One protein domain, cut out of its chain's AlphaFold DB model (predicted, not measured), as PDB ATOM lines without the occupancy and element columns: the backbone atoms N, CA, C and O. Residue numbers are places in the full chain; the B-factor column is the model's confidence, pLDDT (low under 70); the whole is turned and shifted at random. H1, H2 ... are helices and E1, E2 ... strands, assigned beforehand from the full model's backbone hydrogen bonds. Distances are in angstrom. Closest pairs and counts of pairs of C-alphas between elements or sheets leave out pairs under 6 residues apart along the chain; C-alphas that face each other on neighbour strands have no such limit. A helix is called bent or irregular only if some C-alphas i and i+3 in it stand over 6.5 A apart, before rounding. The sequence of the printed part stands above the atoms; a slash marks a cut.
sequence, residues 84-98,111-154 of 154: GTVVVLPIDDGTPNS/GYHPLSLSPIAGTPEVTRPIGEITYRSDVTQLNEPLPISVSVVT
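This is residues 84 to 98 and 111 to 154 of the 154 residues of an uncharacterized protein of Coniochaeta pulveracea (UniProt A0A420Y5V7). A long, strongly twisted hairpin of two strands, E2 and E3, makes the length of the domain; at the end away from its turn the short strand E1 lies beside E3, and the short helix H1 covers one face of the sheet there. The printed part has 59 residues, with one named helix and three named strands in the order E1, H1, E2, E3. The sheet runs E1, E3, E2, antiparallel throughout, and the class is mixed, helices and strands. The whole is loose, with a radius of gyration of the C-alphas of 14.2 A, and flat, spanning 43 by 22 by 11 A.

Start at E3, residues 143 to 153, the inner strand. Its hairpin partner E2, residues 125 to 136, is an antiparallel edge strand at 160 degrees; look at N 148 and O 131, 2.8 A apart and within hydrogen-bond range. E2 bends by 59 degrees at Gly 131. The other edge strand, E1, residues 87 to 90, is antiparallel to E3 at 154 degrees, with N 151 and O 89 2.8 A apart, within hydrogen-bond range. H1, residues 114 to 121, is on the sheet at a height of 9.2 A, over E3, and runs along the strands, at 16 degrees to E3 on the local plane. The closest C-alphas of H1 and E3 are those of Ser 118 and Val 153, 6.5 A apart. H1 is irregular, but only just: C-alphas 115 and 118 are 6.8 A apart, and 2 of 4 O i to N i+4 pairs are within hydrogen-bond range.

Find C-alpha 87 at (232.244, 204.065, 241.051), where E1 begins. H1 begins at C-alpha 114, (230.866, 212.990, 236.521). E2 measures 31.0 A from first to last C-alpha; E3 measures 32.2 A and ends at C-alpha 153, (227.403, 204.418, 239.607).

The C-alphas farthest apart are those of Gly 84 and Gln 141, 45.3 A. Residues 99 to 110 are not printed, and C-alphas 98 and 111 are 25.0 A apart across this cut, in the link from E1 to H1. The link from H1 to E2 is tight, and that from E2 to E3 is short. No printed residue is under 70 in pLDDT.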
ATOM      1  N   GLY A  84     230.099 193.740 240.923       90.50
ATOM      2  CA  GLY A  84     230.307 194.331 242.251       90.50
ATOM      3  C   GLY A  84     231.119 195.632 242.267       90.50
ATOM      4  O   GLY A  84     231.409 196.141 243.348       90.50
ATOM      5  N   THR A  85     231.479 196.186 241.107       94.19
ATOM      6  CA  THR A  85     232.141 197.494 241.038       94.19
ATOM      7  C   THR A  85     231.168 198.604 241.415       94.19
ATOM      8  O   THR A  85     230.037 198.641 240.942       94.19
ATOM      9  N   VAL A  86     231.645 199.539 242.232       94.69
ATOM     10  CA  VAL A  86     230.951 200.790 242.531       94.69
ATOM     11  C   VAL A  86     231.908 201.934 242.237       94.69
ATOM     12  O   VAL A  86     233.005 201.991 242.793       94.69
ATOM     13  N   VAL A  87     231.495 202.850 241.368       95.19
ATOM     14  CA  VAL A  87     232.244 204.065 241.051       95.19
ATOM     15  C   VAL A  87     231.594 205.231 241.785       95.19
ATOM     16  O   VAL A  87     230.398 205.471 241.641       95.19
ATOM     17  N   VAL A  88     232.383 205.962 242.571       95.19
ATOM     18  CA  VAL A  88     231.923 207.143 243.313       95.19
ATOM     19  C   VAL A  88     232.622 208.373 242.759       95.19
ATOM     20  O   VAL A  88     233.851 208.438 242.762       95.19
ATOM     21  N   LEU A  89     231.847 209.350 242.285       94.38
ATOM     22  CA  LEU A  89     232.363 210.596 241.722       94.38
ATOM     23  C   LEU A  89     231.762 211.815 242.433       94.38
ATOM     24  O   LEU A  89     230.564 211.815 242.733       94.38
ATOM     25  N   PRO A  90     232.543 212.883 242.672       93.12
ATOM     26  CA  PRO A  90     231.976 214.156 243.102       93.12
ATOM     27  C   PRO A  90     231.071 214.711 241.997       93.12
ATOM     28  O   PRO A  90     231.399 214.591 240.820       93.12
ATOM     29  N   ILE A  91     229.928 215.300 242.353       89.88
ATOM     30  CA  ILE A  91     229.012 215.889 241.356       89.88
ATOM     31  C   ILE A  91     229.467 217.282 240.929       89.88
ATOM     32  O   ILE A  91     229.329 217.635 239.758       89.88
ATOM     33  N   ASP A  92     230.004 218.040 241.879       85.19
ATOM     34  CA  ASP A  92     230.441 219.419 241.703       85.19
ATOM     35  C   ASP A  92     231.713 219.679 242.522       85.19
ATOM     36  O   ASP A  92     232.114 218.854 243.348       85.19
ATOM     37  N   ASP A  93     232.344 220.829 242.303       85.81
ATOM     38  CA  ASP A  93     233.551 221.269 243.008       85.81
ATOM     39  C   ASP A  93     233.284 221.785 244.435       85.81
ATOM     40  O   ASP A  93     234.217 222.111 245.170       85.81
ATOM     41  N   GLY A  94     232.011 221.819 244.841       85.81
ATOM     42  CA  GLY A  94     231.588 222.301 246.147       85.81
ATOM     43  C   GLY A  94     231.627 223.820 246.260       85.81
ATOM     44  O   GLY A  94     231.683 224.336 247.368       85.81
ATOM     45  N   THR A  95     231.608 224.563 245.155       87.94
ATOM     46  CA  THR A  95     231.546 226.025 245.211       87.94
ATOM     47  C   THR A  95     230.101 226.539 245.148       87.94
ATOM     48  O   THR A  95     229.262 225.994 244.426       87.94
ATOM     49  N   PRO A  96     229.752 227.594 245.908       88.44
ATOM     50  CA  PRO A  96     228.423 228.190 245.838       88.44
ATOM     51  C   PRO A  96     228.171 228.832 244.469       88.44
ATOM     52  O   PRO A  96     228.904 229.724 244.039       88.44
ATOM     53  N   ASN A  97     227.077 228.448 243.810       87.00
ATOM     54  CA  ASN A  97     226.617 229.088 242.578       87.00
ATOM     55  C   ASN A  97     225.435 230.028 242.865       87.00
ATOM     56  O   ASN A  97     224.267 229.630 242.803       87.00
ATOM     57  N   SER A  98     225.745 231.278 243.220       86.06
ATOM     58  CA  SER A  98     224.741 232.316 243.476       86.06
ATOM     59  C   SER A  98     224.098 232.826 242.183       86.06
ATOM     60  O   SER A  98     224.759 232.981 241.159       86.06
ATOM     61  N   GLY A 111     231.806 215.161 228.143       83.31
ATOM     62  CA  GLY A 111     231.597 213.719 228.283       83.31
ATOM     63  C   GLY A 111     232.380 213.095 229.439       83.31
ATOM     64  O   GLY A 111     231.985 212.047 229.925       83.31
ATOM     65  N   TYR A 112     233.429 213.765 229.931       84.94
ATOM     66  CA  TYR A 112     234.137 213.375 231.158       84.94
ATOM     67  C   TYR A 112     233.564 214.011 232.429       84.94
ATOM     68  O   TYR A 112     234.139 213.850 233.502       84.94
ATOM     69  N   HIS A 113     232.481 214.788 232.331       88.62
ATOM     70  CA  HIS A 113     231.814 215.278 233.534       88.62
ATOM     71  C   HIS A 113     231.288 214.078 234.343       88.62
ATOM     72  O   HIS A 113     230.769 213.149 233.724       88.62
ATOM     73  N   PRO A 114     231.363 214.084 235.683       89.75
ATOM     74  CA  PRO A 114     230.866 212.990 236.521       89.75
ATOM     75  C   PRO A 114     229.454 212.512 236.163       89.75
ATOM     76  O   PRO A 114     229.234 211.331 235.919       89.75
ATOM     77  N   LEU A 115     228.534 213.463 235.983       89.69
ATOM     78  CA  LEU A 115     227.145 213.214 235.564       89.69
ATOM     79  C   LEU A 115     226.977 212.686 234.123       89.69
ATOM     80  O   LEU A 115     225.872 212.348 233.711       89.69
ATOM     81  N   SER A 116     228.042 212.660 233.324       91.50
ATOM     82  CA  SER A 116     228.028 212.096 231.970       91.50
ATOM     83  C   SER A 116     228.414 210.616 231.957       91.50
ATOM     84  O   SER A 116     228.191 209.957 230.942       91.50
ATOM     85  N   LEU A 117     228.966 210.073 233.050       92.06
ATOM     86  CA  LEU A 117     229.452 208.695 233.081       92.06
ATOM     87  C   LEU A 117     228.310 207.689 232.902       92.06
ATOM     88  O   LEU A 117     228.370 206.860 231.992       92.06
ATOM     89  N   SER A 118     227.267 207.772 233.732       93.31
ATOM     90  CA  SER A 118     226.176 206.793 233.710       93.31
ATOM     91  C   SER A 118     225.339 206.836 232.430       93.31
ATOM     92  O   SER A 118     225.066 205.761 231.891       93.31
ATOM     93  N   PRO A 119     225.013 208.003 231.824       92.31
ATOM     94  CA  PRO A 119     224.275 208.011 230.564       92.31
ATOM     95  C   PRO A 119     225.094 207.427 229.406       92.31
ATOM     96  O   PRO A 119     224.537 206.760 228.537       92.31
ATOM     97  N   ILE A 120     226.418 207.635 229.398       93.12
ATOM     98  CA  ILE A 120     227.307 207.051 228.383       93.12
ATOM     99  C   ILE A 120     227.437 205.538 228.589       93.12
ATOM    100  O   ILE A 120     227.275 204.772 227.635       93.12
ATOM    101  N   ALA A 121     227.704 205.097 229.821       93.00
ATOM    102  CA  ALA A 121     227.865 203.687 230.174       93.00
ATOM    103  C   ALA A 121     226.540 202.904 230.125       93.00
ATOM    104  O   ALA A 121     226.541 201.697 229.897       93.00
ATOM    105  N   GLY A 122     225.399 203.590 230.243       92.88
ATOM    106  CA  GLY A 122     224.073 202.985 230.372       92.88
ATOM    107  C   GLY A 122     223.922 202.192 231.667       92.88
ATOM    108  O   GLY A 122     223.288 201.140 231.652       92.88
ATOM    109  N   THR A 123     224.546 202.668 232.740       92.12
ATOM    110  CA  THR A 123     224.555 202.046 234.065       92.12
ATOM    111  C   THR A 123     223.625 202.799 235.023       92.12
ATOM    112  O   THR A 123     223.390 203.996 234.833       92.12
ATOM    113  N   PRO A 124     223.059 202.137 236.045       93.81
ATOM    114  CA  PRO A 124     222.352 202.824 237.120       93.81
ATOM    115  C   PRO A 124     223.238 203.843 237.849       93.81
ATOM    116  O   PRO A 124     224.411 203.590 238.124       93.81
ATOM    117  N   GLU A 125     222.647 204.982 238.210       95.06
ATOM    118  CA  GLU A 125     223.284 206.033 239.007       95.06
ATOM    119  C   GLU A 125     222.343 206.509 240.114       95.06
ATOM    120  O   GLU A 125     221.147 206.709 239.894       95.06
ATOM    121  N   VAL A 126     222.898 206.732 241.307       94.94
ATOM    122  CA  VAL A 126     222.201 207.354 242.433       94.94
ATOM    123  C   VAL A 126     223.027 208.518 242.967       94.94
ATOM    124  O   VAL A 126     224.189 208.363 243.332       94.94
ATOM    125  N   THR A 127     222.397 209.683 243.083       94.62
ATOM    126  CA  THR A 127     222.970 210.844 243.768       94.62
ATOM    127  C   THR A 127     222.607 210.831 245.250       94.62
ATOM    128  O   THR A 127     221.434 210.685 245.604       94.62
ATOM    129  N   ARG A 128     223.599 211.024 246.128       93.06
ATOM    130  CA  ARG A 128     223.386 211.164 247.577       93.06
ATOM    131  C   ARG A 128     224.195 212.329 248.157       93.06
ATOM    132  O   ARG A 128     225.388 212.417 247.867       93.06
ATOM    133  N   PRO A 129     223.590 213.172 249.016       93.88
ATOM    134  CA  PRO A 129     224.341 214.045 249.910       93.88
ATOM    135  C   PRO A 129     225.183 213.205 250.874       93.88
ATOM    136  O   PRO A 129     224.682 212.228 251.431       93.88
ATOM    137  N   ILE A 130     226.446 213.579 251.061       95.06
ATOM    138  CA  ILE A 130     227.390 212.883 251.956       95.06
ATOM    139  C   ILE A 130     227.899 213.765 253.095       95.06
ATOM    140  O   ILE A 130     228.563 213.277 254.003       95.06
ATOM    141  N   GLY A 131     227.596 215.058 253.049       94.06
ATOM    142  CA  GLY A 131     228.012 216.014 254.059       94.06
ATOM    143  C   GLY A 131     227.747 217.438 253.608       94.06
ATOM    144  O   GLY A 131     226.990 217.680 252.667       94.06
ATOM    145  N   GLU A 132     228.406 218.370 254.277       95.25
ATOM    146  CA  GLU A 132     228.315 219.796 254.006       95.25
ATOM    147  C   GLU A 132     229.681 220.459 254.168       95.25
ATOM    148  O   GLU A 132     230.541 219.974 254.906       95.25
ATOM    149  N   ILE A 133     229.873 221.575 253.473       93.69
ATOM    150  CA  ILE A 133     230.982 222.493 253.713       93.69
ATOM    151  C   ILE A 133     230.434 223.845 254.151       93.69
ATOM    152  O   ILE A 133     229.340 224.240 253.758       93.69
ATOM    153  N   THR A 134     231.197 224.584 254.946       95.31
ATOM    154  CA  THR A 134     230.830 225.958 255.292       95.31
ATOM    155  C   THR A 134     231.218 226.905 254.162       95.31
ATOM    156  O   THR A 134     232.364 226.899 253.714       95.31
ATOM    157  N   TYR A 135     230.289 227.764 253.747       93.56
ATOM    158  CA  TYR A 135     230.563 228.881 252.846       93.56
ATOM    159  C   TYR A 135     230.033 230.189 253.437       93.56
ATOM    160  O   TYR A 135     229.141 230.184 254.284       93.56
ATOM    161  N   ARG A 136     230.585 231.323 252.998       94.19
ATOM    162  CA  ARG A 136     230.073 232.644 253.375       94.19
ATOM    163  C   ARG A 136     229.025 233.081 252.354       94.19
ATOM    164  O   ARG A 136     229.356 233.254 251.186       94.19
ATOM    165  N   SER A 137     227.780 233.243 252.792       92.12
ATOM    166  CA  SER A 137     226.663 233.624 251.926       92.12
ATOM    167  C   SER A 137     226.738 235.093 251.529       92.12
ATOM    168  O   SER A 137     226.805 235.972 252.389       92.12
ATOM    169  N   ASP A 138     226.661 235.378 250.229       90.00
ATOM    170  CA  ASP A 138     226.597 236.755 249.728       90.00
ATOM    171  C   ASP A 138     225.273 237.445 250.096       90.00
ATOM    172  O   ASP A 138     225.213 238.671 250.192       90.00
ATOM    173  N   VAL A 139     224.213 236.667 250.346       91.00
ATOM    174  CA  VAL A 139     222.877 237.190 250.660       91.00
ATOM    175  C   VAL A 139     222.753 237.514 252.145       91.00
ATOM    176  O   VAL A 139     222.368 238.624 252.505       91.00
ATOM    177  N   THR A 140     223.077 236.560 253.021       93.19
ATOM    178  CA  THR A 140     222.884 236.722 254.473       93.19
ATOM    179  C   THR A 140     224.120 237.259 255.185       93.19
ATOM    180  O   THR A 140     224.016 237.703 256.325       93.19
ATOM    181  N   GLN A 141     225.288 237.238 254.531       94.44
ATOM    182  CA  GLN A 141     226.595 237.571 255.116       94.44
ATOM    183  C   GLN A 141     227.025 236.644 256.267       94.44
ATOM    184  O   GLN A 141     228.012 236.935 256.952       94.44
ATOM    185  N   LEU A 142     226.325 235.519 256.453       96.75
ATOM    186  CA  LEU A 142     226.605 234.505 257.465       96.75
ATOM    187  C   LEU A 142     227.368 233.315 256.874       96.75
ATOM    188  O   LEU A 142     227.370 233.083 255.664       96.75
ATOM    189  N   ASN A 143     228.014 232.558 257.761       96.94
ATOM    190  CA  ASN A 143     228.546 231.242 257.433       96.94
ATOM    191  C   ASN A 143     227.388 230.243 257.400       96.94
ATOM    192  O   ASN A 143     226.732 230.025 258.419       96.94
ATOM    193  N   GLU A 144     227.149 229.649 256.240       95.31
ATOM    194  CA  GLU A 144     226.045 228.728 255.994       95.31
ATOM    195  C   GLU A 144     226.571 227.364 255.526       95.31
ATOM    196  O   GLU A 144     227.653 227.289 254.929       95.31
ATOM    197  N   PRO A 145     225.837 226.271 255.794       95.44
ATOM    198  CA  PRO A 145     226.177 224.958 255.266       95.44
ATOM    199  C   PRO A 145     225.778 224.838 253.786       95.44
ATOM    200  O   PRO A 145     224.655 225.162 253.398       95.44
ATOM    201  N   LEU A 146     226.692 224.330 252.961       93.75
ATOM    202  CA  LEU A 146     226.469 223.952 251.566       93.75
ATOM    203  C   LEU A 146     226.555 222.423 251.447       93.75
ATOM    204  O   LEU A 146     227.627 221.869 251.700       93.75
ATOM    205  N   PRO A 147     225.477 221.720 251.053       93.62
ATOM    206  CA  PRO A 147     225.507 220.268 250.928       93.62
ATOM    207  C   PRO A 147     226.435 219.819 249.796       93.62
ATOM    208  O   PRO A 147     226.356 220.315 248.671       93.62
ATOM    209  N   ILE A 148     227.258 218.811 250.076       93.75
ATOM    210  CA  ILE A 148     228.102 218.130 249.092       93.75
ATOM    211  C   ILE A 148     227.496 216.771 248.774       93.75
ATOM    212  O   ILE A 148     227.129 216.004 249.669       93.75
ATOM    213  N   SER A 149     227.392 216.469 247.482       93.81
ATOM    214  CA  SER A 149     226.807 215.227 246.979       93.81
ATOM    215  C   SER A 149     227.776 214.468 246.087       93.81
ATOM    216  O   SER A 149     228.583 215.055 245.364       93.81
ATOM    217  N   VAL A 150     227.642 213.146 246.107       95.38
ATOM    218  CA  VAL A 150     228.342 212.244 245.195       95.38
ATOM    219  C   VAL A 150     227.352 211.524 244.299       95.38
ATOM    220  O   VAL A 150     226.198 211.279 244.666       95.38
ATOM    221  N   SER A 151     227.840 211.187 243.118       95.06
ATOM    222  CA  SER A 151     227.226 210.263 242.186       95.06
ATOM    223  C   SER A 151     227.803 208.874 242.442       95.06
ATOM    224  O   SER A 151     229.024 208.705 242.489       95.06
ATOM    225  N   VAL A 152     226.927 207.896 242.653       95.00
ATOM    226  CA  VAL A 152     227.276 206.487 242.833       95.00
ATOM    227  C   VAL A 152     226.765 205.719 241.624       95.00
ATOM    228  O   VAL A 152     225.556 205.668 241.402       95.00
ATOM    229  N   VAL A 153     227.680 205.129 240.860       95.00
ATOM    230  CA  VAL A 153     227.403 204.418 239.607       95.00
ATOM    231  C   VAL A 153     227.784 202.945 239.762       95.00
ATOM    232  O   VAL A 153     228.859 202.646 240.288       95.00
ATOM    233  N   THR A 154     226.917 202.034 239.310       89.31
ATOM    234  CA  THR A 154     227.075 200.570 239.463       89.31
ATOM    235  C   THR A 154     226.939 199.828 238.150       89.31
ATOM    236  O   THR A 154     226.001 200.188 237.407       89.31
TER     237      THR A 154